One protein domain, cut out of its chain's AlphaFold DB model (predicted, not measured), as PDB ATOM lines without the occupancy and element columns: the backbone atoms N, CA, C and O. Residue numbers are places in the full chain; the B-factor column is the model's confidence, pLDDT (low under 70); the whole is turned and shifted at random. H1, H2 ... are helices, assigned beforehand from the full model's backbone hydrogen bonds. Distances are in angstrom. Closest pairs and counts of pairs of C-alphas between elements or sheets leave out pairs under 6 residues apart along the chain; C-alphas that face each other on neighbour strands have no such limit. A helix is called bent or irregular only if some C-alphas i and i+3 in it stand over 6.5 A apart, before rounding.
ATOM      1  N   ARG A  14     -36.864 -32.421  72.647       75.31
ATOM      2  CA  ARG A  14     -36.543 -32.938  71.312       75.31
ATOM      3  C   ARG A  14     -35.844 -31.878  70.467       75.31
ATOM      4  O   ARG A  14     -34.833 -32.201  69.853       75.31
ATOM      5  N   VAL A  15     -36.341 -30.641  70.479       76.19
ATOM      6  CA  VAL A  15     -35.719 -29.511  69.771       76.19
ATOM      7  C   VAL A  15     -34.342 -29.197  70.358       76.19
ATOM      8  O   VAL A  15     -33.378 -29.126  69.602       76.19
ATOM      9  N   GLU A  16     -34.213 -29.134  71.688       73.25
ATOM     10  CA  GLU A  16     -32.921 -28.923  72.365       73.25
ATOM     11  C   GLU A  16     -31.911 -30.032  72.035       73.25
ATOM     12  O   GLU A  16     -30.743 -29.763  71.763       73.25
ATOM     13  N   ARG A  17     -32.369 -31.292  71.986       75.44
ATOM     14  CA  ARG A  17     -31.530 -32.428  71.577       75.44
ATOM     15  C   ARG A  17     -31.060 -32.306  70.134       75.44
ATOM     16  O   ARG A  17     -29.901 -32.605  69.859       75.44
ATOM     17  N   TRP A  18     -31.936 -31.901  69.215       79.62
ATOM     18  CA  TRP A  18     -31.552 -31.686  67.821       79.62
ATOM     19  C   TRP A  18     -30.577 -30.514  67.679       79.62
ATOM     20  O   TRP A  18     -29.574 -30.667  66.985       79.62
ATOM     21  N   ALA A  19     -30.796 -29.404  68.388       71.06
ATOM     22  CA  ALA A  19     -29.894 -28.254  68.402       71.06
ATOM     23  C   ALA A  19     -28.505 -28.620  68.957       71.06
ATOM     24  O   ALA A  19     -27.499 -28.393  68.286       71.06
ATOM     25  N   ALA A  20     -28.434 -29.286  70.114       74.75
ATOM     26  CA  ALA A  20     -27.173 -29.734  70.705       74.75
ATOM     27  C   ALA A  20     -26.457 -30.804  69.860       74.75
ATOM     28  O   ALA A  20     -25.231 -30.832  69.806       74.75
ATOM     29  N   ALA A  21     -27.196 -31.690  69.183       76.94
ATOM     30  CA  ALA A  21     -26.605 -32.691  68.294       76.94
ATOM     31  C   ALA A  21     -26.126 -32.095  66.961       76.94
ATOM     32  O   ALA A  21     -25.185 -32.628  66.372       76.94
ATOM     33  N   SER A  22     -26.733 -30.996  66.496       73.31
ATOM     34  CA  SER A  22     -26.389 -30.345  65.223       73.31
ATOM     35  C   SER A  22     -24.980 -29.735  65.187       73.31
ATOM     36  O   SER A  22     -24.442 -29.514  64.105       73.31
ATOM     37  N   THR A  23     -24.344 -29.536  66.349       73.31
ATOM     38  CA  THR A  23     -22.951 -29.067  66.464       73.31
ATOM     39  C   THR A  23     -21.922 -30.189  66.271       73.31
ATOM     40  O   THR A  23     -20.753 -29.917  65.991       73.31
ATOM     41  N   ARG A  24     -22.324 -31.464  66.397       75.38
ATOM     42  CA  ARG A  24     -21.414 -32.620  66.314       75.38
ATOM     43  C   ARG A  24     -21.069 -32.959  64.862       75.38
ATOM     44  O   ARG A  24     -21.925 -32.957  63.979       75.38
ATOM     45  N   ARG A  25     -19.810 -33.329  64.602       67.06
ATOM     46  CA  ARG A  25     -19.384 -33.838  63.286       67.06
ATOM     47  C   ARG A  25     -19.874 -35.279  63.081       67.06
ATOM     48  O   ARG A  25     -19.821 -36.090  63.998       67.06
ATOM     49  N   GLY A  26     -20.344 -35.587  61.870       71.94
ATOM     50  CA  GLY A  26     -20.788 -36.927  61.463       71.94
ATOM     51  C   GLY A  26     -22.234 -36.983  60.941       71.94
ATOM     52  O   GLY A  26     -22.965 -35.990  61.012       71.94
ATOM     53  N   PRO A  27     -22.669 -38.143  60.412       71.94
ATOM     54  CA  PRO A  27     -23.990 -38.320  59.791       71.94
ATOM     55  C   PRO A  27     -25.147 -38.026  60.756       71.94
ATOM     56  O   PRO A  27     -26.211 -37.563  60.346       71.94
ATOM     57  N   TRP A  28     -24.919 -38.226  62.055       72.00
ATOM     58  CA  TRP A  28     -25.897 -37.957  63.104       72.00
ATOM     59  C   TRP A  28     -26.146 -36.456  63.327       72.00
ATOM     60  O   TRP A  28     -27.299 -36.043  63.436       72.00
ATOM     61  N   GLY A  29     -25.092 -35.629  63.316       74.38
ATOM     62  CA  GLY A  29     -25.219 -34.170  63.432       74.38
ATOM     63  C   GLY A  29     -25.875 -33.542  62.201       74.38
ATOM     64  O   GLY A  29     -26.784 -32.726  62.333       74.38
ATOM     65  N   ALA A  30     -25.527 -34.017  60.998       74.81
ATOM     66  CA  ALA A  30     -26.178 -33.588  59.756       74.81
ATOM     67  C   ALA A  30     -27.669 -33.974  59.712       74.81
ATOM     68  O   ALA A  30     -28.507 -33.188  59.267       74.81
ATOM     69  N   ARG A  31     -28.026 -35.169  60.206       79.06
ATOM     70  CA  ARG A  31     -29.426 -35.600  60.334       79.06
ATOM     71  C   ARG A  31     -30.189 -34.745  61.347       79.06
ATOM     72  O   ARG A  31     -31.316 -34.353  61.058       79.06
ATOM     73  N   ALA A  32     -29.584 -34.424  62.490       78.12
ATOM     74  CA  ALA A  32     -30.182 -33.541  63.491       78.12
ATOM     75  C   ALA A  32     -30.413 -32.120  62.944       78.12
ATOM     76  O   ALA A  32     -31.504 -31.584  63.115       78.12
ATOM     77  N   ALA A  33     -29.448 -31.557  62.206       77.12
ATOM     78  CA  ALA A  33     -29.590 -30.262  61.539       77.12
ATOM     79  C   ALA A  33     -30.720 -30.263  60.493       77.12
ATOM     80  O   ALA A  33     -31.535 -29.346  60.473       77.12
ATOM     81  N   ARG A  34     -30.836 -31.315  59.668       80.56
ATOM     82  CA  ARG A  34     -31.949 -31.456  58.705       80.56
ATOM     83  C   ARG A  34     -33.311 -31.553  59.389       80.56
ATOM     84  O   ARG A  34     -34.258 -30.929  58.926       80.56
ATOM     85  N   LEU A  35     -33.416 -32.317  60.480       82.19
ATOM     86  CA  LEU A  35     -34.658 -32.423  61.255       82.19
ATOM     87  C   LEU A  35     -35.033 -31.088  61.908       82.19
ATOM     88  O   LEU A  35     -36.210 -30.738  61.928       82.19
ATOM     89  N   LEU A  36     -34.041 -30.336  62.391       81.31
ATOM     90  CA  LEU A  36     -34.243 -29.005  62.957       81.31
ATOM     91  C   LEU A  36     -34.716 -28.008  61.884       81.31
ATOM     92  O   LEU A  36     -35.726 -27.340  62.090       81.31
ATOM     93  N   LEU A  37     -34.060 -27.974  60.717       81.19
ATOM     94  CA  LEU A  37     -34.450 -27.151  59.561       81.19
ATOM     95  C   LEU A  37     -35.858 -27.498  59.052       81.19
ATOM     96  O   LEU A  37     -36.645 -26.598  58.784       81.19
ATOM     97  N   ALA A  38     -36.212 -28.785  58.985       81.69
ATOM     98  CA  ALA A  38     -37.551 -29.226  58.586       81.69
ATOM     99  C   ALA A  38     -38.637 -28.877  59.621       81.69
ATOM    100  O   ALA A  38     -39.796 -28.674  59.261       81.69
ATOM    101  N   ALA A  39     -38.285 -28.811  60.909       81.88
ATOM    102  CA  ALA A  39     -39.211 -28.438  61.978       81.88
ATOM    103  C   ALA A  39     -39.416 -26.916  62.092       81.88
ATOM    104  O   ALA A  39     -40.464 -26.483  62.571       81.88
ATOM    105  N   ALA A  40     -38.454 -26.114  61.625       79.94
ATOM    106  CA  ALA A  40     -38.421 -24.653  61.743       79.94
ATOM    107  C   ALA A  40     -39.685 -23.950  61.239       79.94
ATOM    108  O   ALA A  40     -40.119 -22.952  61.804       79.94
ATOM    109  N   THR A  41     -40.305 -24.482  60.186       78.88
ATOM    110  CA  THR A  41     -41.495 -23.880  59.573       78.88
ATOM    111  C   THR A  41     -42.782 -24.137  60.360       78.88
ATOM    112  O   THR A  41     -43.810 -23.556  60.026       78.88
ATOM    113  N   ARG A  42     -42.772 -25.040  61.353       79.31
ATOM    114  CA  ARG A  42     -43.962 -25.474  62.117       79.31
ATOM    115  C   ARG A  42     -43.795 -25.375  63.636       79.31
ATOM    116  O   ARG A  42     -44.781 -25.508  64.356       79.31
ATOM    117  N   ASP A  43     -42.573 -25.176  64.130       81.25
ATOM    118  CA  ASP A  43     -42.253 -25.124  65.557       81.25
ATOM    119  C   ASP A  43     -41.425 -23.872  65.884       81.25
ATOM    120  O   ASP A  43     -40.251 -23.764  65.518       81.25
ATOM    121  N   ALA A  44     -42.032 -22.940  66.625       79.50
ATOM    122  CA  ALA A  44     -41.413 -21.677  67.035       79.50
ATOM    123  C   ALA A  44     -40.112 -21.870  67.838       79.50
ATOM    124  O   ALA A  44     -39.230 -21.014  67.811       79.50
ATOM    125  N   ARG A  45     -39.952 -23.004  68.531       81.69
ATOM    126  CA  ARG A  45     -38.736 -23.307  69.303       81.69
ATOM    127  C   ARG A  45     -37.603 -23.756  68.402       81.69
ATOM    128  O   ARG A  45     -36.468 -23.333  68.588       81.69
ATOM    129  N   ALA A  46     -37.919 -24.593  67.414       81.31
ATOM    130  CA  ALA A  46     -36.951 -24.982  66.393       81.31
ATOM    131  C   ALA A  46     -36.476 -23.749  65.615       81.31
ATOM    132  O   ALA A  46     -35.289 -23.624  65.323       81.31
ATOM    133  N   LEU A  47     -37.388 -22.809  65.361       83.94
ATOM    134  CA  LEU A  47     -37.076 -21.542  64.716       83.94
ATOM    135  C   LEU A  47     -36.177 -20.635  65.574       83.94
ATOM    136  O   LEU A  47     -35.220 -20.072  65.048       83.94
ATOM    137  N   ALA A  48     -36.415 -20.547  66.888       83.06
ATOM    138  CA  ALA A  48     -35.558 -19.801  67.814       83.06
ATOM    139  C   ALA A  48     -34.124 -20.366  67.877       83.06
ATOM    140  O   ALA A  48     -33.152 -19.609  67.839       83.06
ATOM    141  N   GLU A  49     -33.973 -21.695  67.897       83.31
ATOM    142  CA  GLU A  49     -32.652 -22.337  67.830       83.31
ATOM    143  C   GLU A  49     -31.963 -22.110  66.480       83.31
ATOM    144  O   GLU A  49     -30.756 -21.877  66.431       83.31
ATOM    145  N   ILE A  50     -32.714 -22.100  65.377       85.69
ATOM    146  CA  ILE A  50     -32.168 -21.778  64.054       85.69
ATOM    147  C   ILE A  50     -31.738 -20.308  63.965       85.69
ATOM    148  O   ILE A  50     -30.676 -20.029  63.409       85.69
ATOM    149  N   ALA A  51     -32.464 -19.380  64.595       84.62
ATOM    150  CA  ALA A  51     -32.054 -17.980  64.694       84.62
ATOM    151  C   ALA A  51     -30.739 -17.832  65.482       84.62
ATOM    152  O   ALA A  51     -29.843 -17.091  65.075       84.62
ATOM    153  N   ARG A  52     -30.571 -18.595  66.572       84.38
ATOM    154  CA  ARG A  52     -29.314 -18.653  67.337       84.38
ATOM    155  C   ARG A  52     -28.157 -19.221  66.507       84.38
ATOM    156  O   ARG A  52     -27.044 -18.695  66.560       84.38
ATOM    157  N   ILE A  53     -28.417 -20.252  65.703       84.75
ATOM    158  CA  ILE A  53     -27.422 -20.826  64.790       84.75
ATOM    159  C   ILE A  53     -27.011 -19.812  63.708       84.75
ATOM    160  O   ILE A  53     -25.822 -19.684  63.433       84.75
ATOM    161  N   ALA A  54     -27.954 -19.061  63.129       86.06
ATOM    162  CA  ALA A  54     -27.671 -18.060  62.095       86.06
ATOM    163  C   ALA A  54     -26.757 -16.916  62.593       86.06
ATOM    164  O   ALA A  54     -25.919 -16.412  61.835       86.06
ATOM    165  N   ARG A  55     -26.881 -16.548  63.877       87.31
ATOM    166  CA  ARG A  55     -26.044 -15.533  64.545       87.31
ATOM    167  C   ARG A  55     -24.641 -16.017  64.901       87.31
ATOM    168  O   ARG A  55     -23.728 -15.206  64.965       87.31
ATOM    169  N   THR A  56     -24.454 -17.316  65.120       85.88
ATOM    170  CA  THR A  56     -23.159 -17.879  65.537       85.88
ATOM    171  C   THR A  56     -22.178 -17.928  64.353       85.88
ATOM    172  O   THR A  56     -22.418 -18.716  63.433       85.88
ATOM    173  N   PRO A  57     -21.070 -17.154  64.345       80.19
ATOM    174  CA  PRO A  57     -20.253 -16.983  63.144       80.19
ATOM    175  C   PRO A  57     -19.621 -18.255  62.576       80.19
ATOM    176  O   PRO A  57     -19.688 -18.464  61.364       80.19
ATOM    177  N   ASP A  58     -19.105 -19.124  63.447       80.31
ATOM    178  CA  ASP A  58     -18.354 -20.333  63.075       80.31
ATOM    179  C   ASP A  58     -19.219 -21.603  63.030       80.31
ATOM    180  O   ASP A  58     -18.721 -22.734  63.013       80.31
ATOM    181  N   HIS A  59     -20.548 -21.453  63.035       80.69
ATOM    182  CA  HIS A  59     -21.429 -22.610  63.017       80.69
ATOM    183  C   HIS A  59     -21.501 -23.234  61.617       80.69
ATOM    184  O   HIS A  59     -21.894 -22.598  60.644       80.69
ATOM    185  N   ARG A  60     -21.222 -24.537  61.513       81.38
ATOM    186  CA  ARG A  60     -21.177 -25.273  60.232       81.38
ATOM    187  C   ARG A  60     -22.440 -25.134  59.372       81.38
ATOM    188  O   ARG A  60     -22.370 -25.157  58.151       81.38
ATOM    189  N   HIS A  61     -23.599 -25.040  60.017       82.62
ATOM    190  CA  HIS A  61     -24.903 -24.931  59.355       82.62
ATOM    191  C   HIS A  61     -25.431 -23.488  59.288       82.62
ATOM    192  O   HIS A  61     -26.617 -23.298  59.030       82.62
ATOM    193  N   ARG A  62     -24.580 -22.477  59.523       84.75
ATOM    194  CA  ARG A  62     -24.964 -21.057  59.569       84.75
ATOM    195  C   ARG A  62     -25.667 -20.595  58.297       84.75
ATOM    196  O   ARG A  62     -26.745 -20.029  58.398       84.75
ATOM    197  N   GLU A  63     -25.130 -20.896  57.118       86.50
ATOM    198  CA  GLU A  63     -25.738 -20.456  55.850       86.50
ATOM    199  C   GLU A  63     -27.092 -21.133  55.575       86.50
ATOM    200  O   GLU A  63     -28.035 -20.494  55.119       86.50
ATOM    201  N   GLN A  64     -27.247 -22.406  55.954       86.44
ATOM    202  CA  GLN A  64     -28.532 -23.117  55.859       86.44
ATOM    203  C   GLN A  64     -29.555 -22.575  56.867       86.44
ATOM    204  O   GLN A  64     -30.742 -22.477  56.558       86.44
ATOM    205  N   ALA A  65     -29.095 -22.200  58.063       84.75
ATOM    206  CA  ALA A  65     -29.908 -21.550  59.080       84.75
ATOM    207  C   ALA A  65     -30.339 -20.146  58.638       84.75
ATOM    208  O   ALA A  65     -31.519 -19.829  58.743       84.75
ATOM    209  N   LYS A  66     -29.432 -19.343  58.068       89.75
ATOM    210  CA  LYS A  66     -29.742 -18.045  57.455       89.75
ATOM    211  C   LYS A  66     -30.792 -18.193  56.355       89.75
ATOM    212  O   LYS A  66     -31.832 -17.544  56.428       89.75
ATOM    213  N   ALA A  67     -30.584 -19.101  55.400       89.50
ATOM    214  CA  ALA A  67     -31.550 -19.354  54.332       89.50
ATOM    215  C   ALA A  67     -32.935 -19.755  54.866       89.50
ATOM    216  O   ALA A  67     -33.953 -19.293  54.349       89.50
ATOM    217  N   MET A  68     -32.987 -20.568  55.928       88.94
ATOM    218  CA  MET A  68     -34.244 -20.967  56.566       88.94
ATOM    219  C   MET A  68     -34.912 -19.819  57.335       88.94
ATOM    220  O   MET A  68     -36.125 -19.669  57.235       88.94
ATOM    221  N   ILE A  69     -34.153 -18.991  58.065       89.81
ATOM    222  CA  ILE A  69     -34.686 -17.801  58.751       89.81
ATOM    223  C   ILE A  69     -35.281 -16.823  57.745       89.81
ATOM    224  O   ILE A  69     -36.413 -16.385  57.932       89.81
ATOM    225  N   ALA A  70     -34.560 -16.540  56.663       91.25
ATOM    226  CA  ALA A  70     -35.038 -15.687  55.587       91.25
ATOM    227  C   ALA A  70     -36.307 -16.249  54.926       91.25
ATOM    228  O   ALA A  70     -37.285 -15.527  54.755       91.25
ATOM    229  N   LEU A  71     -36.341 -17.555  54.635       90.81
ATOM    230  CA  LEU A  71     -37.521 -18.221  54.076       90.81
ATOM    231  C   LEU A  71     -38.724 -18.186  55.034       90.81
ATOM    232  O   LEU A  71     -39.868 -18.046  54.604       90.81
ATOM    233  N   CYS A  72     -38.486 -18.355  56.335       88.56
ATOM    234  CA  CYS A  72     -39.529 -18.255  57.347       88.56
ATOM    235  C   CYS A  72     -40.050 -16.823  57.465       88.56
ATOM    236  O   CYS A  72     -41.264 -16.655  57.443       88.56
ATOM    237  N   TRP A  73     -39.171 -15.817  57.507       92.62
ATOM    238  CA  TRP A  73     -39.570 -14.408  57.504       92.62
ATOM    239  C   TRP A  73     -40.400 -14.059  56.265       92.62
ATOM    240  O   TRP A  73     -41.504 -13.550  56.417       92.62
ATOM    241  N   ALA A  74     -39.934 -14.406  55.063       89.62
ATOM    242  CA  ALA A  74     -40.648 -14.162  53.809       89.62
ATOM    243  C   ALA A  74     -42.089 -14.715  53.831       89.62
ATOM    244  O   ALA A  74     -43.029 -14.080  53.356       89.62
ATOM    245  N   ARG A  75     -42.287 -15.882  54.461       89.00
ATOM    246  CA  ARG A  75     -43.600 -16.533  54.575       89.00
ATOM    247  C   ARG A  75     -44.487 -15.955  55.678       89.00
ATOM    248  O   ARG A  75     -45.700 -15.913  55.504       89.00
ATOM    249  N   THR A  76     -43.923 -15.613  56.837       88.44
ATOM    250  CA  THR A  76     -44.712 -15.244  58.028       88.44
ATOM    251  C   THR A  76     -44.799 -13.746  58.270       88.44
ATOM    252  O   THR A  76     -45.680 -13.315  59.007       88.44
ATOM    253  N   ARG A  77     -43.879 -12.968  57.694       89.44
ATOM    254  CA  ARG A  77     -43.696 -11.528  57.929       89.44
ATOM    255  C   ARG A  77     -43.552 -11.168  59.413       89.44
ATOM    256  O   ARG A  77     -43.925 -10.087  59.852       89.44
ATOM    257  N   ASP A  78     -42.980 -12.087  60.189       88.62
ATOM    258  CA  ASP A  78     -42.775 -11.926  61.629       88.62
ATOM    259  C   ASP A  78     -41.676 -10.893  61.942       88.62
ATOM    260  O   ASP A  78     -40.566 -10.962  61.407       88.62
ATOM    261  N   ALA A  79     -41.973  -9.953  62.845       88.00
ATOM    262  CA  ALA A  79     -41.077  -8.849  63.190       88.00
ATOM    263  C   ALA A  79     -39.786  -9.300  63.902       88.00
ATOM    264  O   ALA A  79     -38.732  -8.689  63.714       88.00
ATOM    265  N   ALA A  80     -39.828 -10.378  64.690       86.69
ATOM    266  CA  ALA A  80     -38.639 -10.898  65.360       86.69
ATOM    267  C   ALA A  80     -37.707 -11.598  64.360       86.69
ATOM    268  O   ALA A  80     -36.489 -11.431  64.425       86.69
ATOM    269  N   LEU A  81     -38.267 -12.331  63.391       88.44
ATOM    270  CA  LEU A  81     -37.490 -12.911  62.292       88.44
ATOM    271  C   LEU A  81     -36.917 -11.837  61.369       88.44
ATOM    272  O   LEU A  81     -35.762 -11.953  60.968       88.44
ATOM    273  N   ARG A  82     -37.678 -10.772  61.093       92.56
ATOM    274  CA  ARG A  82     -37.215  -9.607  60.324       92.56
ATOM    275  C   ARG A  82     -35.936  -9.015  60.915       92.56
ATOM    276  O   ARG A  82     -34.966  -8.807  60.192       92.56
ATOM    277  N   ALA A  83     -35.912  -8.799  62.233       89.50
ATOM    278  CA  ALA A  83     -34.731  -8.294  62.931       89.50
ATOM    279  C   ALA A  83     -33.527  -9.239  62.784       89.50
ATOM    280  O   ALA A  83     -32.418  -8.781  62.525       89.50
ATOM    281  N   VAL A  84     -33.743 -10.557  62.874       88.88
ATOM    282  CA  VAL A  84     -32.677 -11.559  62.684       88.88
ATOM    283  C   VAL A  84     -32.147 -11.534  61.247       88.88
ATOM    284  O   VAL A  84     -30.941 -11.658  61.038       88.88
ATOM    285  N   VAL A  85     -33.021 -11.379  60.249       91.12
ATOM    286  CA  VAL A  85     -32.623 -11.271  58.838       91.12
ATOM    287  C   VAL A  85     -31.730 -10.050  58.619       91.12
ATOM    288  O   VAL A  85     -30.639 -10.211  58.073       91.12
ATOM    289  N   LEU A  86     -32.151  -8.874  59.103       92.19
ATOM    290  CA  LEU A  86     -31.383  -7.626  59.017       92.19
ATOM    291  C   LEU A  86     -30.029  -7.733  59.734       92.19
ATOM    292  O   LEU A  86     -29.003  -7.363  59.176       92.19
ATOM    293  N   GLU A  87     -30.014  -8.298  60.943       90.75
ATOM    294  CA  GLU A  87     -28.807  -8.474  61.761       90.75
ATOM    295  C   GLU A  87     -27.785  -9.416  61.105       90.75
ATOM    296  O   GLU A  87     -26.577  -9.192  61.169       90.75
ATOM    297  N   THR A  88     -28.254 -10.502  60.488       88.31
ATOM    298  CA  THR A  88     -27.378 -11.576  59.993       88.31
ATOM    299  C   THR A  88     -27.086 -11.508  58.493       88.31
ATOM    300  O   THR A  88     -26.256 -12.287  58.003       88.31
ATOM    301  N   GLY A  89     -27.758 -10.614  57.759       89.50
ATOM    302  CA  GLY A  89     -27.705 -10.535  56.298       89.50
ATOM    303  C   GLY A  89     -28.214 -11.810  55.619       89.50
ATOM    304  O   GLY A  89     -27.665 -12.228  54.599       89.50
ATOM    305  N   ALA A  90     -29.182 -12.493  56.234       91.12
ATOM    306  CA  ALA A  90     -29.698 -13.771  55.754       91.12
ATOM    307  C   ALA A  90     -30.465 -13.605  54.435       91.12
ATOM    308  O   ALA A  90     -31.256 -12.683  54.317       91.12
ATOM    309  N   VAL A  91     -30.286 -14.513  53.469       91.19
ATOM    310  CA  VAL A  91     -30.996 -14.490  52.174       91.19
ATOM    311  C   VAL A  91     -31.638 -15.851  51.921       91.19
ATOM    312  O   VAL A  91     -30.979 -16.882  52.052       91.19
ATOM    313  N   ALA A  92     -32.928 -15.870  51.575       90.31
ATOM    314  CA  ALA A  92     -33.648 -17.113  51.312       90.31
ATOM    315  C   ALA A  92     -33.175 -17.769  50.006       90.31
ATOM    316  O   ALA A  92     -32.766 -17.103  49.056       90.31
ATOM    317  N   THR A  93     -33.272 -19.096  49.936       84.19
ATOM    318  CA  THR A  93     -33.007 -19.861  48.712       84.19
ATOM    319  C   THR A  93     -34.300 -20.041  47.913       84.19
ATOM    320  O   THR A  93     -35.242 -20.641  48.428       84.19
ATOM    321  N   GLY A  94     -34.326 -19.574  46.659       82.19
ATOM    322  CA  GLY A  94     -35.463 -19.708  45.732       82.19
ATOM    323  C   GLY A  94     -36.298 -18.430  45.560       82.19
ATOM    324  O   GLY A  94     -36.387 -17.607  46.470       82.19
ATOM    325  N   ARG A  95     -36.895 -18.250  44.374       83.25
ATOM    326  CA  ARG A  95     -37.824 -17.143  44.063       83.25
ATOM    327  C   ARG A  95     -39.244 -17.488  44.563       83.25
ATOM    328  O   ARG A  95     -39.598 -18.667  44.509       83.25
ATOM    329  N   PRO A  96     -40.051 -16.523  45.055       87.12
ATOM    330  CA  PRO A  96     -39.750 -15.093  45.218       87.12
ATOM    331  C   PRO A  96     -39.002 -14.729  46.509       87.12
ATOM    332  O   PRO A  96     -38.416 -13.653  46.579       87.12
ATOM    333  N   SER A  97     -38.955 -15.613  47.512       89.94
ATOM    334  CA  SER A  97     -38.455 -15.279  48.858       89.94
ATOM    335  C   SER A  97     -37.019 -14.759  48.896       89.94
ATOM    336  O   SER A  97     -36.683 -13.929  49.743       89.94
ATOM    337  N   ARG A  98     -36.159 -15.198  47.970       90.94
ATOM    338  CA  ARG A  98     -34.819 -14.627  47.785       90.94
ATOM    339  C   ARG A  98     -34.891 -13.121  47.521       90.94
ATOM    340  O   ARG A  98     -34.156 -12.373  48.154       90.94
ATOM    341  N   LEU A  99     -35.761 -12.693  46.608       91.38
ATOM    342  CA  LEU A  99     -35.895 -11.299  46.188       91.38
ATOM    343  C   LEU A  99     -36.522 -10.440  47.285       91.38
ATOM    344  O   LEU A  99     -36.005  -9.366  47.560       91.38
ATOM    345  N   GLU A 100     -37.536 -10.952  47.985       93.06
ATOM    346  CA  GLU A 100     -38.127 -10.283  49.158       93.06
ATOM    347  C   GLU A 100     -37.062 -10.019  50.234       93.06
ATOM    348  O   GLU A 100     -37.007  -8.948  50.836       93.06
ATOM    349  N   THR A 101     -36.160 -10.980  50.446       90.88
ATOM    350  CA  THR A 101     -35.105 -10.839  51.453       90.88
ATOM    351  C   THR A 101     -33.966  -9.926  50.988       90.88
ATOM    352  O   THR A 101     -33.437  -9.151  51.780       90.88
ATOM    353  N   LEU A 102     -33.596  -9.969  49.703       92.19
ATOM    354  CA  LEU A 102     -32.638  -9.020  49.125       92.19
ATOM    355  C   LEU A 102     -33.173  -7.584  49.178       92.19
ATOM    356  O   LEU A 102     -32.416  -6.672  49.499       92.19
ATOM    357  N   ALA A 103     -34.470  -7.399  48.927       92.88
ATOM    358  CA  ALA A 103     -35.163  -6.124  49.064       92.88
ATOM    359  C   ALA A 103     -35.137  -5.613  50.500       92.88
ATOM    360  O   ALA A 103     -34.745  -4.473  50.724       92.88
ATOM    361  N   LEU A 104     -35.439  -6.462  51.486       93.25
ATOM    362  CA  LEU A 104     -35.340  -6.077  52.896       93.25
ATOM    363  C   LEU A 104     -33.927  -5.589  53.263       93.25
ATOM    364  O   LEU A 104     -33.781  -4.642  54.029       93.25
ATOM    365  N   LEU A 105     -32.891  -6.215  52.698       92.19
ATOM    366  CA  LEU A 105     -31.488  -5.886  52.965       92.19
ATOM    367  C   LEU A 105     -30.936  -4.720  52.125       92.19
ATOM    368  O   LEU A 105     -29.758  -4.402  52.268       92.19
ATOM    369  N   GLY A 106     -31.726  -4.116  51.228       90.25
ATOM    370  CA  GLY A 106     -31.246  -3.070  50.312       90.25
ATOM    371  C   GLY A 106     -30.238  -3.577  49.271       90.25
ATOM    372  O   GLY A 106     -29.424  -2.815  48.759       90.25
ATOM    373  N   ARG A 107     -30.261  -4.880  48.965       91.50
ATOM    374  CA  ARG A 107     -29.308  -5.582  48.083       91.50
ATOM    375  C   ARG A 107     -29.937  -6.036  46.764       91.50
ATOM    376  O   ARG A 107     -29.464  -6.981  46.134       91.50
ATOM    377  N   LEU A 108     -31.011  -5.378  46.326       86.19
ATOM    378  CA  LEU A 108     -31.686  -5.718  45.068       86.19
ATOM    379  C   LEU A 108     -30.827  -5.490  43.820       86.19
ATOM    380  O   LEU A 108     -31.137  -6.077  42.797       86.19
ATOM    381  N   GLY A 109     -29.701  -4.771  43.896       78.56
ATOM    382  CA  GLY A 109     -28.721  -4.718  42.799       78.56
ATOM    383  C   GLY A 109     -28.151  -6.090  42.388       78.56
ATOM    384  O   GLY A 109     -27.595  -6.227  41.304       78.56
ATOM    385  N   GLU A 110     -28.324  -7.125  43.217       81.88
ATOM    386  CA  GLU A 110     -27.924  -8.512  42.936       81.88
ATOM    387  C   GLU A 110     -28.969  -9.316  42.134       81.88
ATOM    388  O   GLU A 110     -28.833 -10.538  41.971       81.88
ATOM    389  N   TRP A 111     -30.048  -8.677  41.679       85.81
ATOM    390  CA  TRP A 111     -31.041  -9.310  40.817       85.81
ATOM    391  C   TRP A 111     -30.602  -9.314  39.341       85.81
ATOM    392  O   TRP A 111     -29.913  -8.421  38.849       85.81
ATOM    393  N   THR A 112     -30.965 -10.365  38.615       85.31
ATOM    394  CA  THR A 112     -30.744 -10.475  37.166       85.31
ATOM    395  C   THR A 112     -31.915  -9.838  36.410       85.31
ATOM    396  O   THR A 112     -32.996  -9.720  36.981       85.31
ATOM    397  N   PRO A 113     -31.784  -9.505  35.113       83.38
ATOM    398  CA  PRO A 113     -32.929  -9.061  34.314       83.38
ATOM    399  C   PRO A 113     -34.112 -10.046  34.334       83.38
ATOM    400  O   PRO A 113     -35.250  -9.629  34.236       83.38
ATOM    401  N   SER A 114     -33.870 -11.348  34.537       83.31
ATOM    402  CA  SER A 114     -34.948 -12.344  34.681       83.31
ATOM    403  C   SER A 114     -35.702 -12.280  36.017       83.31
ATOM    404  O   SER A 114     -36.748 -12.898  36.157       83.31
ATOM    405  N   ASP A 115     -35.161 -11.593  37.025       87.62
ATOM    406  CA  ASP A 115     -35.799 -11.432  38.335       87.62
ATOM    407  C   ASP A 115     -36.807 -10.265  38.356       87.62
ATOM    408  O   ASP A 115     -37.586 -10.163  39.306       87.62
ATOM    409  N   THR A 116     -36.820  -9.396  37.334       86.94
ATOM    410  CA  THR A 116     -37.706  -8.216  37.279       86.94
ATOM    411  C   THR A 116     -39.185  -8.587  37.194       86.94
ATOM    412  O   THR A 116     -40.023  -7.785  37.601       86.94
ATOM    413  N   GLU A 117     -39.517  -9.816  36.774       88.19
ATOM    414  CA  GLU A 117     -40.883 -10.372  36.787       88.19
ATOM    415  C   GLU A 117     -41.551 -10.284  38.175       88.19
ATOM    416  O   GLU A 117     -42.772 -10.196  38.285       88.19
ATOM    417  N   TRP A 118     -40.752 -10.246  39.248       88.88
ATOM    418  CA  TRP A 118     -41.231 -10.160  40.629       88.88
ATOM    419  C   TRP A 118     -41.330  -8.724  41.163       88.88
ATOM    420  O   TRP A 118     -41.811  -8.528  42.283       88.88
ATOM    421  N   ALA A 119     -40.911  -7.710  40.397       89.50
ATOM    422  CA  ALA A 119     -40.925  -6.310  40.829       89.50
ATOM    423  C   ALA A 119     -42.321  -5.803  41.253       89.50
ATOM    424  O   ALA A 119     -42.403  -5.176  42.313       89.50
ATOM    425  N   PRO A 120     -43.436  -6.109  40.548       89.94
ATOM    426  CA  PRO A 120     -44.773  -5.715  41.005       89.94
ATOM    427  C   PRO A 120     -45.119  -6.236  42.409       89.94
ATOM    428  O   PRO A 120     -45.707  -5.512  43.217       89.94
ATOM    429  N   GLY A 121     -44.718  -7.477  42.714       88.94
ATOM    430  CA  GLY A 121     -44.905  -8.096  44.028       88.94
ATOM    431  C   GLY A 121     -44.102  -7.401  45.129       88.94
ATOM    432  O   GLY A 121     -44.634  -7.137  46.200       88.94
ATOM    433  N   LEU A 122     -42.850  -7.025  44.849       91.31
ATOM    434  CA  LEU A 122     -41.997  -6.311  45.811       91.31
ATOM    435  C   LEU A 122     -42.482  -4.882  46.089       91.31
ATOM    436  O   LEU A 122     -42.450  -4.422  47.227       91.31
ATOM    437  N   LEU A 123     -42.983  -4.183  45.070       91.50
ATOM    438  CA  LEU A 123     -43.533  -2.829  45.212       91.50
ATOM    439  C   LEU A 123     -44.838  -2.806  46.025       91.50
ATOM    440  O   LEU A 123     -45.201  -1.787  46.613       91.50
ATOM    441  N   THR A 124     -45.546  -3.932  46.078       90.38
ATOM    442  CA  THR A 124     -46.795  -4.100  46.838       90.38
ATOM    443  C   THR A 124     -46.613  -4.892  48.133       90.38
ATOM    444  O   THR A 124     -47.590  -5.151  48.836       90.38
ATOM    445  N   ASP A 125     -45.370  -5.221  48.489       91.69
ATOM    446  CA  ASP A 125     -45.034  -6.023  49.663       91.69
ATOM    447  C   ASP A 125     -45.534  -5.361  50.960       91.69
ATOM    448  O   ASP A 125     -45.477  -4.138  51.080       91.69
ATOM    449  N   PRO A 126     -46.036  -6.103  51.961       89.50
ATOM    450  CA  PRO A 126     -46.474  -5.510  53.225       89.50
ATOM    451  C   PRO A 126     -45.341  -4.831  54.021       89.50
ATOM    452  O   PRO A 126     -45.618  -3.894  54.777       89.50
ATOM    453  N   ASP A 127     -44.080  -5.234  53.844       92.19
ATOM    454  CA  ASP A 127     -42.937  -4.657  54.556       92.19
ATOM    455  C   ASP A 127     -42.498  -3.311  53.938       92.19
ATOM    456  O   ASP A 127     -42.229  -3.235  52.735       92.19
ATOM    457  N   PRO A 128     -42.416  -2.222  54.728       91.06
ATOM    458  CA  PRO A 128     -42.092  -0.897  54.204       91.06
ATOM    459  C   PRO A 128     -40.677  -0.785  53.627       91.06
ATOM    460  O   PRO A 128     -40.509  -0.072  52.638       91.06
ATOM    461  N   ASP A 129     -39.685  -1.489  54.183       92.25
ATOM    462  CA  ASP A 129     -38.302  -1.413  53.686       92.25
ATOM    463  C   ASP A 129     -38.154  -2.208  52.387       92.25
ATOM    464  O   ASP A 129     -37.471  -1.761  51.468       92.25
ATOM    465  N   VAL A 130     -38.864  -3.338  52.262       92.38
ATOM    466  CA  VAL A 130     -38.943  -4.093  50.999       92.38
ATOM    467  C   VAL A 130     -39.512  -3.216  49.888       92.38
ATOM    468  O   VAL A 130     -38.886  -3.103  48.834       92.38
ATOM    469  N   ARG A 131     -40.651  -2.550  50.133       93.56
ATOM    470  CA  ARG A 131     -41.254  -1.645  49.142       93.56
ATOM    471  C   ARG A 131     -40.330  -0.495  48.789       93.56
ATOM    472  O   ARG A 131     -40.128  -0.235  47.612       93.56
ATOM    473  N   ARG A 132     -39.769   0.185  49.793       93.19
ATOM    474  CA  ARG A 132     -38.907   1.351  49.585       93.19
ATOM    475  C   ARG A 132     -37.677   0.994  48.755       93.19
ATOM    476  O   ARG A 132     -37.416   1.649  47.755       93.19
ATOM    477  N   HIS A 133     -36.954  -0.065  49.119       93.38
ATOM    478  CA  HIS A 133     -35.775  -0.477  48.357       93.38
ATOM    479  C   HIS A 133     -36.138  -0.990  46.959       93.38
ATOM    480  O   HIS A 133     -35.360  -0.795  46.026       93.38
ATOM    481  N   ALA A 134     -37.307  -1.615  46.783       91.56
ATOM    482  CA  ALA A 134     -37.810  -1.978  45.461       91.56
ATOM    483  C   ALA A 134     -38.142  -0.741  44.610       91.56
ATOM    484  O   ALA A 134     -37.775  -0.708  43.437       91.56
ATOM    485  N   GLU A 135     -38.774   0.284  45.190       92.19
ATOM    486  CA  GLU A 135     -39.045   1.569  44.532       92.19
ATOM    487  C   GLU A 135     -37.746   2.270  44.124       92.19
ATOM    488  O   GLU A 135     -37.609   2.651  42.966       92.19
ATOM    489  N   ASP A 136     -36.781   2.386  45.037       90.75
ATOM    490  CA  ASP A 136     -35.483   3.018  44.770       90.75
ATOM    491  C   ASP A 136     -34.725   2.261  43.665       90.75
ATOM    492  O   ASP A 136     -34.291   2.858  42.683       90.75
ATOM    493  N   THR A 137     -34.681   0.924  43.736       90.75
ATOM    494  CA  THR A 137     -34.009   0.104  42.712       90.75
ATOM    495  C   THR A 137     -34.684   0.217  41.341       90.75
ATOM    496  O   THR A 137     -33.994   0.264  40.326       90.75
ATOM    497  N   CYS A 138     -36.020   0.266  41.277       90.44
ATOM    498  CA  CYS A 138     -36.735   0.448  40.008       90.44
ATOM    499  C   CYS A 138     -36.573   1.873  39.449       90.44
ATOM    500  O   CYS A 138     -36.510   2.049  38.231       90.44
ATOM    501  N   ARG A 139     -36.490   2.888  40.321       90.19
ATOM    502  CA  ARG A 139     -36.290   4.296  39.941       90.19
ATOM    503  C   ARG A 139     -34.889   4.562  39.393       90.19
ATOM    504  O   ARG A 139     -34.751   5.380  38.491       90.19
ATOM    505  N   ASP A 140     -33.891   3.845  39.904       89.69
ATOM    506  CA  ASP A 140     -32.486   3.980  39.505       89.69
ATOM    507  C   ASP A 140     -32.065   2.936  38.449       89.69
ATOM    508  O   ASP A 140     -30.903   2.881  38.033       89.69
ATOM    509  N   ALA A 141     -32.995   2.085  38.001       90.00
ATOM    510  CA  ALA A 141     -32.722   1.048  37.012       90.00
ATOM    511  C   ALA A 141     -32.290   1.658  35.672       90.00
ATOM    512  O   ALA A 141     -32.932   2.572  35.153       90.00
ATOM    513  N   THR A 142     -31.236   1.101  35.072       89.69
ATOM    514  CA  THR A 142     -30.724   1.498  33.751       89.69
ATOM    515  C   THR A 142     -30.410   0.274  32.887       89.69
ATOM    516  O   THR A 142     -30.350  -0.859  33.373       89.69
ATOM    517  N   GLY A 143     -30.236   0.486  31.579       88.50
ATOM    518  CA  GLY A 143     -29.797  -0.557  30.649       88.50
ATOM    519  C   GLY A 143     -30.735  -1.781  30.605       88.50
ATOM    520  O   GLY A 143     -31.955  -1.606  30.547       88.50
ATOM    521  N   PRO A 144     -30.201  -3.020  30.624       88.25
ATOM    522  CA  PRO A 144     -31.002  -4.243  30.516       88.25
ATOM    523  C   PRO A 144     -32.055  -4.417  31.617       88.25
ATOM    524  O   PRO A 144     -33.115  -4.982  31.360       88.25
ATOM    525  N   HIS A 145     -31.786  -3.932  32.834       87.31
ATOM    526  CA  HIS A 145     -32.734  -4.022  33.947       87.31
ATOM    527  C   HIS A 145     -33.940  -3.111  33.741       87.31
ATOM    528  O   HIS A 145     -35.062  -3.541  33.986       87.31
ATOM    529  N   LEU A 146     -33.728  -1.889  33.242       90.50
ATOM    530  CA  LEU A 146     -34.829  -0.983  32.909       90.50
ATOM    531  C   LEU A 146     -35.686  -1.555  31.776       90.50
ATOM    532  O   LEU A 146     -36.909  -1.563  31.886       90.50
ATOM    533  N   ALA A 147     -35.054  -2.081  30.724       88.88
ATOM    534  CA  ALA A 147     -35.771  -2.721  29.624       88.88
ATOM    535  C   ALA A 147     -36.637  -3.887  30.127       88.88
ATOM    536  O   ALA A 147     -37.832  -3.930  29.853       88.88
ATOM    537  N   ALA A 148     -36.066  -4.767  30.953       89.88
ATOM    538  CA  ALA A 148     -36.796  -5.889  31.529       89.88
ATOM    539  C   ALA A 148     -37.930  -5.459  32.480       89.88
ATOM    540  O   ALA A 148     -38.908  -6.183  32.600       89.88
ATOM    541  N   LEU A 149     -37.842  -4.306  33.153       90.75
ATOM    542  CA  LEU A 149     -38.943  -3.785  33.978       90.75
ATOM    543  C   LEU A 149     -40.123  -3.279  33.135       90.75
ATOM    544  O   LEU A 149     -41.270  -3.441  33.549       90.75
ATOM    545  N   TRP A 150     -39.861  -2.698  31.962       91.38
ATOM    546  CA  TRP A 150     -40.914  -2.276  31.033       91.38
ATOM    547  C   TRP A 150     -41.624  -3.470  30.371       91.38
ATOM    548  O   TRP A 150     -42.846  -3.438  30.235       91.38
ATOM    549  N   GLU A 151     -40.897  -4.551  30.062       87.50
ATOM    550  CA  GLU A 151     -41.452  -5.800  29.499       87.50
ATOM    551  C   GLU A 151     -42.408  -6.539  30.451       87.50
ATOM    552  O   GLU A 151     -43.315  -7.241  30.014       87.50
ATOM    553  N   VAL A 152     -42.253  -6.363  31.767       84.25
ATOM    554  CA  VAL A 152     -43.105  -7.014  32.786       84.25
ATOM    555  C   VAL A 152     -44.554  -6.498  32.759       84.25
ATOM    556  O   VAL A 152     -45.434  -7.090  33.383       84.25
ATOM    557  N   GLY A 153     -44.835  -5.442  31.989       68.50
ATOM    558  CA  GLY A 153     -46.184  -4.921  31.785       68.50
ATOM    559  C   GLY A 153     -46.552  -3.873  32.830       68.50
ATOM    560  O   GLY A 153     -47.340  -4.111  33.745       68.50
ATOM    561  N   ALA A 154     -46.001  -2.669  32.676       74.25
ATOM    562  CA  ALA A 154     -46.344  -1.501  33.483       74.25
ATOM    563  C   ALA A 154     -47.658  -0.857  32.997       74.25
ATOM    564  O   ALA A 154     -47.665   0.236  32.422       74.25
ATOM    565  N   GLY A 155     -48.777  -1.555  33.208       77.25
ATOM    566  CA  GLY A 155     -50.112  -1.057  32.863       77.25
ATOM    567  C   GLY A 155     -50.498   0.214  33.646       77.25
ATOM    568  O   GLY A 155     -49.940   0.457  34.731       77.25
ATOM    569  N   PRO A 156     -51.439   1.030  33.129       78.56
ATOM    570  CA  PRO A 156     -51.933   2.231  33.805       78.56
ATOM    571  C   PRO A 156     -52.370   1.961  35.253       78.56
ATOM    572  O   PRO A 156     -52.962   0.926  35.554       78.56
ATOM    573  N   GLY A 157     -52.048   2.880  36.168       78.75
ATOM    574  CA  GLY A 157     -52.430   2.791  37.585       78.75
ATOM    575  C   GLY A 157     -51.615   1.814  38.445       78.75
ATOM    576  O   GLY A 157     -51.845   1.727  39.651       78.75
ATOM    577  N   THR A 158     -50.645   1.090  37.877       88.19
ATOM    578  CA  THR A 158     -49.763   0.219  38.669       88.19
ATOM    579  C   THR A 158     -48.666   1.015  39.381       88.19
ATOM    580  O   THR A 158     -48.122   1.989  38.858       88.19
ATOM    581  N   ARG A 159     -48.274   0.563  40.579       87.94
ATOM    582  CA  ARG A 159     -47.172   1.178  41.342       87.94
ATOM    583  C   ARG A 159     -45.832   1.069  40.606       87.94
ATOM    584  O   ARG A 159     -45.019   1.981  40.686       87.94
ATOM    585  N   LEU A 160     -45.640  -0.018  39.849       90.12
ATOM    586  CA  LEU A 160     -44.489  -0.186  38.961       90.12
ATOM    587  C   LEU A 160     -44.445   0.923  37.910       90.12
ATOM    588  O   LEU A 160     -43.417   1.577  37.777       90.12
ATOM    589  N   ARG A 161     -45.564   1.200  37.231       89.94
ATOM    590  CA  ARG A 161     -45.632   2.276  36.240       89.94
ATOM    591  C   ARG A 161     -45.301   3.640  36.834       89.94
ATOM    592  O   ARG A 161     -44.487   4.349  36.259       89.94
ATOM    593  N   ALA A 162     -45.859   3.983  37.996       89.62
ATOM    594  CA  ALA A 162     -45.570   5.262  38.650       89.62
ATOM    595  C   ALA A 162     -44.067   5.448  38.944       89.62
ATOM    596  O   ALA A 162     -43.518   6.529  38.740       89.62
ATOM    597  N   VAL A 163     -43.384   4.384  39.379       91.19
ATOM    598  CA  VAL A 163     -41.935   4.417  39.633       91.19
ATOM    599  C   VAL A 163     -41.134   4.508  38.333       91.19
ATOM    600  O   VAL A 163     -40.166   5.263  38.272       91.19
ATOM    601  N   LEU A 164     -41.545   3.784  37.288       92.44
ATOM    602  CA  LEU A 164     -40.869   3.803  35.990       92.44
ATOM    603  C   LEU A 164     -41.036   5.139  35.252       92.44
ATOM    604  O   LEU A 164     -40.068   5.620  34.674       92.44
ATOM    605  N   LEU A 165     -42.208   5.781  35.317       92.38
ATOM    606  CA  LEU A 165     -42.422   7.133  34.775       92.38
ATOM    607  C   LEU A 165     -41.572   8.189  35.503       92.38
ATOM    608  O   LEU A 165     -41.175   9.191  34.914       92.38
ATOM    609  N   ALA A 166     -41.257   7.964  36.782       90.69
ATOM    610  CA  ALA A 166     -40.388   8.845  37.556       90.69
ATOM    611  C   ALA A 166     -38.882   8.615  37.312       90.69
ATOM    612  O   ALA A 166     -38.078   9.423  37.786       90.69
ATOM    613  N   ASN A 167     -38.495   7.550  36.599       91.62
ATOM    614  CA  ASN A 167     -37.101   7.209  36.315       91.62
ATOM    615  C   ASN A 167     -36.440   8.292  35.433       91.62
ATOM    616  O   ASN A 167     -37.063   8.857  34.532       91.62
ATOM    617  N   ALA A 168     -35.172   8.611  35.701       88.94
ATOM    618  CA  ALA A 168     -34.426   9.604  34.928       88.94
ATOM    619  C   ALA A 168     -34.059   9.107  33.517       88.94
ATOM    620  O   ALA A 168     -33.963   9.906  32.585       88.94
ATOM    621  N   ALA A 169     -33.851   7.799  33.358       89.88
ATOM    622  CA  ALA A 169     -33.543   7.170  32.086       89.88
ATOM    623  C   ALA A 169     -34.830   6.835  31.304       89.88
ATOM    624  O   ALA A 169     -35.800   6.350  31.889       89.88
ATOM    625  N   PRO A 170     -34.842   7.060  29.978       90.81
ATOM    626  CA  PRO A 170     -36.002   6.772  29.147       90.81
ATOM    627  C   PRO A 170     -36.243   5.260  28.985       90.81
ATOM    628  O   PRO A 170     -35.281   4.483  29.000       90.81
ATOM    629  N   PRO A 171     -37.501   4.839  28.755       91.62
ATOM    630  CA  PRO A 171     -37.828   3.471  28.369       91.62
ATOM    631  C   PRO A 171     -37.122   3.033  27.074       91.62
ATOM    632  O   PRO A 171     -36.668   3.871  26.286       91.62
ATOM    633  N   PRO A 172     -37.055   1.714  26.806       90.31
ATOM    634  CA  PRO A 172     -36.684   1.217  25.484       90.31
ATOM    635  C   PRO A 172     -37.685   1.690  24.413       90.31
ATOM    636  O   PRO A 172     -38.841   1.969  24.725       90.31
ATOM    637  N   GLY A 173     -37.246   1.738  23.148       89.38
ATOM    638  CA  GLY A 173     -38.012   2.291  22.015       89.38
ATOM    639  C   GLY A 173     -39.483   1.854  21.952       89.38
ATOM    640  O   GLY A 173     -40.347   2.720  22.031       89.38
ATOM    641  N   PRO A 174     -39.797   0.542  21.950       90.12
ATOM    642  CA  PRO A 174     -41.184   0.075  21.873       90.12
ATOM    643  C   PRO A 174     -42.072   0.552  23.032       90.12
ATOM    644  O   PRO A 174     -43.246   0.858  22.841       90.12
ATOM    645  N   ALA A 175     -41.514   0.643  24.243       90.38
ATOM    646  CA  ALA A 175     -42.246   1.142  25.403       90.38
ATOM    647  C   ALA A 175     -42.415   2.669  25.346       90.38
ATOM    648  O   ALA A 175     -43.470   3.173  25.717       90.38
ATOM    649  N   LEU A 176     -41.417   3.405  24.843       92.81
ATOM    650  CA  LEU A 176     -41.531   4.845  24.603       92.81
ATOM    651  C   LEU A 176     -42.621   5.156  23.565       92.81
ATOM    652  O   LEU A 176     -43.445   6.039  23.795       92.81
ATOM    653  N   ASP A 177     -42.659   4.402  22.467       93.00
ATOM    654  CA  ASP A 177     -43.658   4.549  21.404       93.00
ATOM    655  C   ASP A 177     -45.072   4.256  21.925       93.00
ATOM    656  O   ASP A 177     -46.010   5.010  21.656       93.00
ATOM    657  N   ALA A 178     -45.219   3.220  22.759       91.06
ATOM    658  CA  ALA A 178     -46.485   2.901  23.414       91.06
ATOM    659  C   ALA A 178     -46.972   4.031  24.339       91.06
ATOM    660  O   ALA A 178     -48.162   4.338  24.338       91.06
ATOM    661  N   LEU A 179     -46.072   4.681  25.091       92.75
ATOM    662  CA  LEU A 179     -46.419   5.822  25.951       92.75
ATOM    663  C   LEU A 179     -46.833   7.053  25.145       92.75
ATOM    664  O   LEU A 179     -47.793   7.727  25.513       92.75
ATOM    665  N   TRP A 180     -46.136   7.343  24.043       94.38
ATOM    666  CA  TRP A 180     -46.530   8.424  23.144       94.38
ATOM    667  C   TRP A 180     -47.909   8.173  22.531       94.38
ATOM    668  O   TRP A 180     -48.751   9.070  22.530       94.38
ATOM    669  N   ASN A 181     -48.162   6.953  22.054       92.50
ATOM    670  CA  ASN A 181     -49.458   6.576  21.502       92.50
ATOM    671  C   ASN A 181     -50.579   6.638  22.555       92.50
ATOM    672  O   ASN A 181     -51.674   7.130  22.277       92.50
ATOM    673  N   GLU A 182     -50.302   6.189  23.781       91.25
ATOM    674  CA  GLU A 182     -51.230   6.290  24.908       91.25
ATOM    675  C   GLU A 182     -51.584   7.746  25.201       91.25
ATOM    676  O   GLU A 182     -52.766   8.073  25.248       91.25
ATOM    677  N   TRP A 183     -50.586   8.626  25.330       93.06
ATOM    678  CA  TRP A 183     -50.827  10.042  25.602       93.06
ATOM    679  C   TRP A 183     -51.635  10.709  24.487       93.06
ATOM    680  O   TRP A 183     -52.600  11.406  24.781       93.06
ATOM    681  N   LEU A 184     -51.308  10.436  23.218       91.25
ATOM    682  CA  LEU A 184     -52.046  10.966  22.065       91.25
ATOM    683  C   LEU A 184     -53.486  10.454  21.961       91.25
ATOM    684  O   LEU A 184     -54.306  11.079  21.285       91.25
ATOM    685  N   THR A 185     -53.781   9.312  22.579       90.12
ATOM    686  CA  THR A 185     -55.129   8.737  22.641       90.12
ATOM    687  C   THR A 185     -55.893   9.248  23.863       90.12
ATOM    688  O   THR A 185     -57.090   9.513  23.782       90.12
ATOM    689  N   SER A 186     -55.211   9.390  25.000       89.00
ATOM    690  CA  SER A 186     -55.775   9.792  26.285       89.00
ATOM    691  C   SER A 186     -54.747  10.621  27.074       89.00
ATOM    692  O   SER A 186     -53.833  10.045  27.674       89.00
ATOM    693  N   PRO A 187     -54.894  11.957  27.144       87.81
ATOM    694  CA  PRO A 187     -53.876  12.839  27.709       87.81
ATOM    695  C   PRO A 187     -53.820  12.749  29.240       87.81
ATOM    696  O   PRO A 187     -54.511  13.471  29.959       87.81
ATOM    697  N   ALA A 188     -52.969  11.862  29.750       88.00
ATOM    698  CA  ALA A 188     -52.650  11.757  31.170       88.00
ATOM    699  C   ALA A 188     -51.457  12.664  31.539       88.00
ATOM    700  O   ALA A 188     -50.438  12.682  30.843       88.00
ATOM    701  N   HIS A 189     -51.586  13.425  32.633       87.19
ATOM    702  CA  HIS A 189     -50.587  14.422  33.054       87.19
ATOM    703  C   HIS A 189     -49.251  13.782  33.471       87.19
ATOM    704  O   HIS A 189     -48.189  14.274  33.109       87.19
ATOM    705  N   ASP A 190     -49.298  12.655  34.180       88.19
ATOM    706  CA  ASP A 190     -48.120  11.911  34.641       88.19
ATOM    707  C   ASP A 190     -47.297  11.325  33.483       88.19
ATOM    708  O   ASP A 190     -46.065  11.345  33.517       88.19
ATOM    709  N   VAL A 191     -47.972  10.842  32.436       91.19
ATOM    710  CA  VAL A 191     -47.327  10.373  31.203       91.19
ATOM    711  C   VAL A 191     -46.684  11.545  30.461       91.19
ATOM    712  O   VAL A 191     -45.526  11.442  30.055       91.19
ATOM    713  N   PHE A 192     -47.384  12.675  30.327       92.38
ATOM    714  CA  PHE A 192     -46.842  13.866  29.666       92.38
ATOM    715  C   PHE A 192     -45.578  14.394  30.358       92.38
ATOM    716  O   PHE A 192     -44.559  14.601  29.698       92.38
ATOM    717  N   ASP A 193     -45.604  14.530  31.686       91.69
ATOM    718  CA  ASP A 193     -44.461  14.999  32.476       91.69
ATOM    719  C   ASP A 193     -43.230  14.095  32.309       91.69
ATOM    720  O   ASP A 193     -42.091  14.578  32.274       91.69
ATOM    721  N   ALA A 194     -43.435  12.779  32.190       92.31
ATOM    722  CA  ALA A 194     -42.363  11.822  31.936       92.31
ATOM    723  C   ALA A 194     -41.786  11.969  30.515       92.31
ATOM    724  O   ALA A 194     -40.568  12.078  30.349       92.31
ATOM    725  N   LEU A 195     -42.646  12.052  29.493       94.19
ATOM    726  CA  LEU A 195     -42.236  12.219  28.092       94.19
ATOM    727  C   LEU A 195     -41.436  13.516  27.879       94.19
ATOM    728  O   LEU A 195     -40.363  13.498  27.265       94.19
ATOM    729  N   VAL A 196     -41.906  14.632  28.449       91.69
ATOM    730  CA  VAL A 196     -41.222  15.935  28.391       91.69
ATOM    731  C   VAL A 196     -39.886  15.903  29.132       91.69
ATOM    732  O   VAL A 196     -38.910  16.491  28.660       91.69
TER     733      VAL A 196
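This is residues 14 to 196 of the 799 residues of an uncharacterized protein of Actinomadura syzygii (UniProt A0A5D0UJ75). Short helices are stacked one after another in a long, loosely wound rod, from H1 and H2 at one end, past H6 near the middle, to H11 and H12 at the other end. Neighbours in the stack mostly also follow each other closely along the chain. The printed part has 183 residues with twelve named helices, H1 to H12 in order, and no named strand: the class is all helix. The whole is loose, with a radius of gyration of the C-alphas of 21.0 A and spans of 69 by 25 by 21 A.

The longest helix, H4, residues 62 to 76, forms a helical hairpin with H5, residues 79 to 88, at a shallow tilt of 31 degrees, opposite ways; their closest C-alphas, of Trp 73 and Leu 81, are 5.4 A apart. H3, residues 44 to 55, touches H4 at a steep tilt of 47 degrees, Ala 54 to Arg 62 at 4.8 A between C-alphas. H2, residues 27 to 39, touches H3 with residues 36 to 39 alone, the closest C-alphas being those of Leu 36 and Ala 46, 5.9 A. H1, residues 14 to 22, touches H2, with C-alphas 22 and 29 closest at 4.4 A. On from H4 the other way, H6, residues 97 to 104, is about perpendicular to it at 86 degrees and touches its residues 70 to 75 alone, C-alphas 74 and 97 closest at 5.5 A. H8, residues 128 to 139, touches H6 with residues 129 to 134 alone, C-alphas 104 and 130 closest at 4.5 A. H7, residues 113 to 123, touches H8, C-alphas 123 and 131 closest at 4.7 A, and also H9, residues 143 to 151, C-alphas 113 and 145 closest at 5.1 A. H10, residues 159 to 165, touches H8, C-alphas 139 and 163 closest at 5.7 A, and only just touches H12, residues 189 to 196, with 3 pairs of C-alphas within 8 A, the closest those of Leu 165 and Ala 194, 5.5 A. H11, residues 173 to 185, touches H12 with residues 179 to 183 alone, C-alphas 183 and 191 closest at 6.6 A; H10 and H11 are apart. Helix packing is mostly crossed, but only just: 5 of 15 touching pairs with a tilt are shallow. Every O i to N i+4 pair is within hydrogen-bond range in the helices other than H7, which has 2 of 7, beside 5 of 8 O i to N i+3 pairs.

H1 begins at C-alpha 14, (-36.543, -32.938, 71.312). H4 measures 20.6 A from first to last C-alpha, H2 and H11 18.3 A each, H3 16.7 A, H7 16.4 A and H8 16.3 A. H7 is irregular, with C-alphas 117 and 120 7.4 A apart. H12 ends at C-alpha 196, (-41.222, 15.935, 28.391).

The two C-alphas farthest apart, of Gly 26 and Leu 184, are 69.4 A apart. The printed part has no cut, and no link is long. The mean pLDDT of the printed part is 86.5; residues 25 and 153 are under 70.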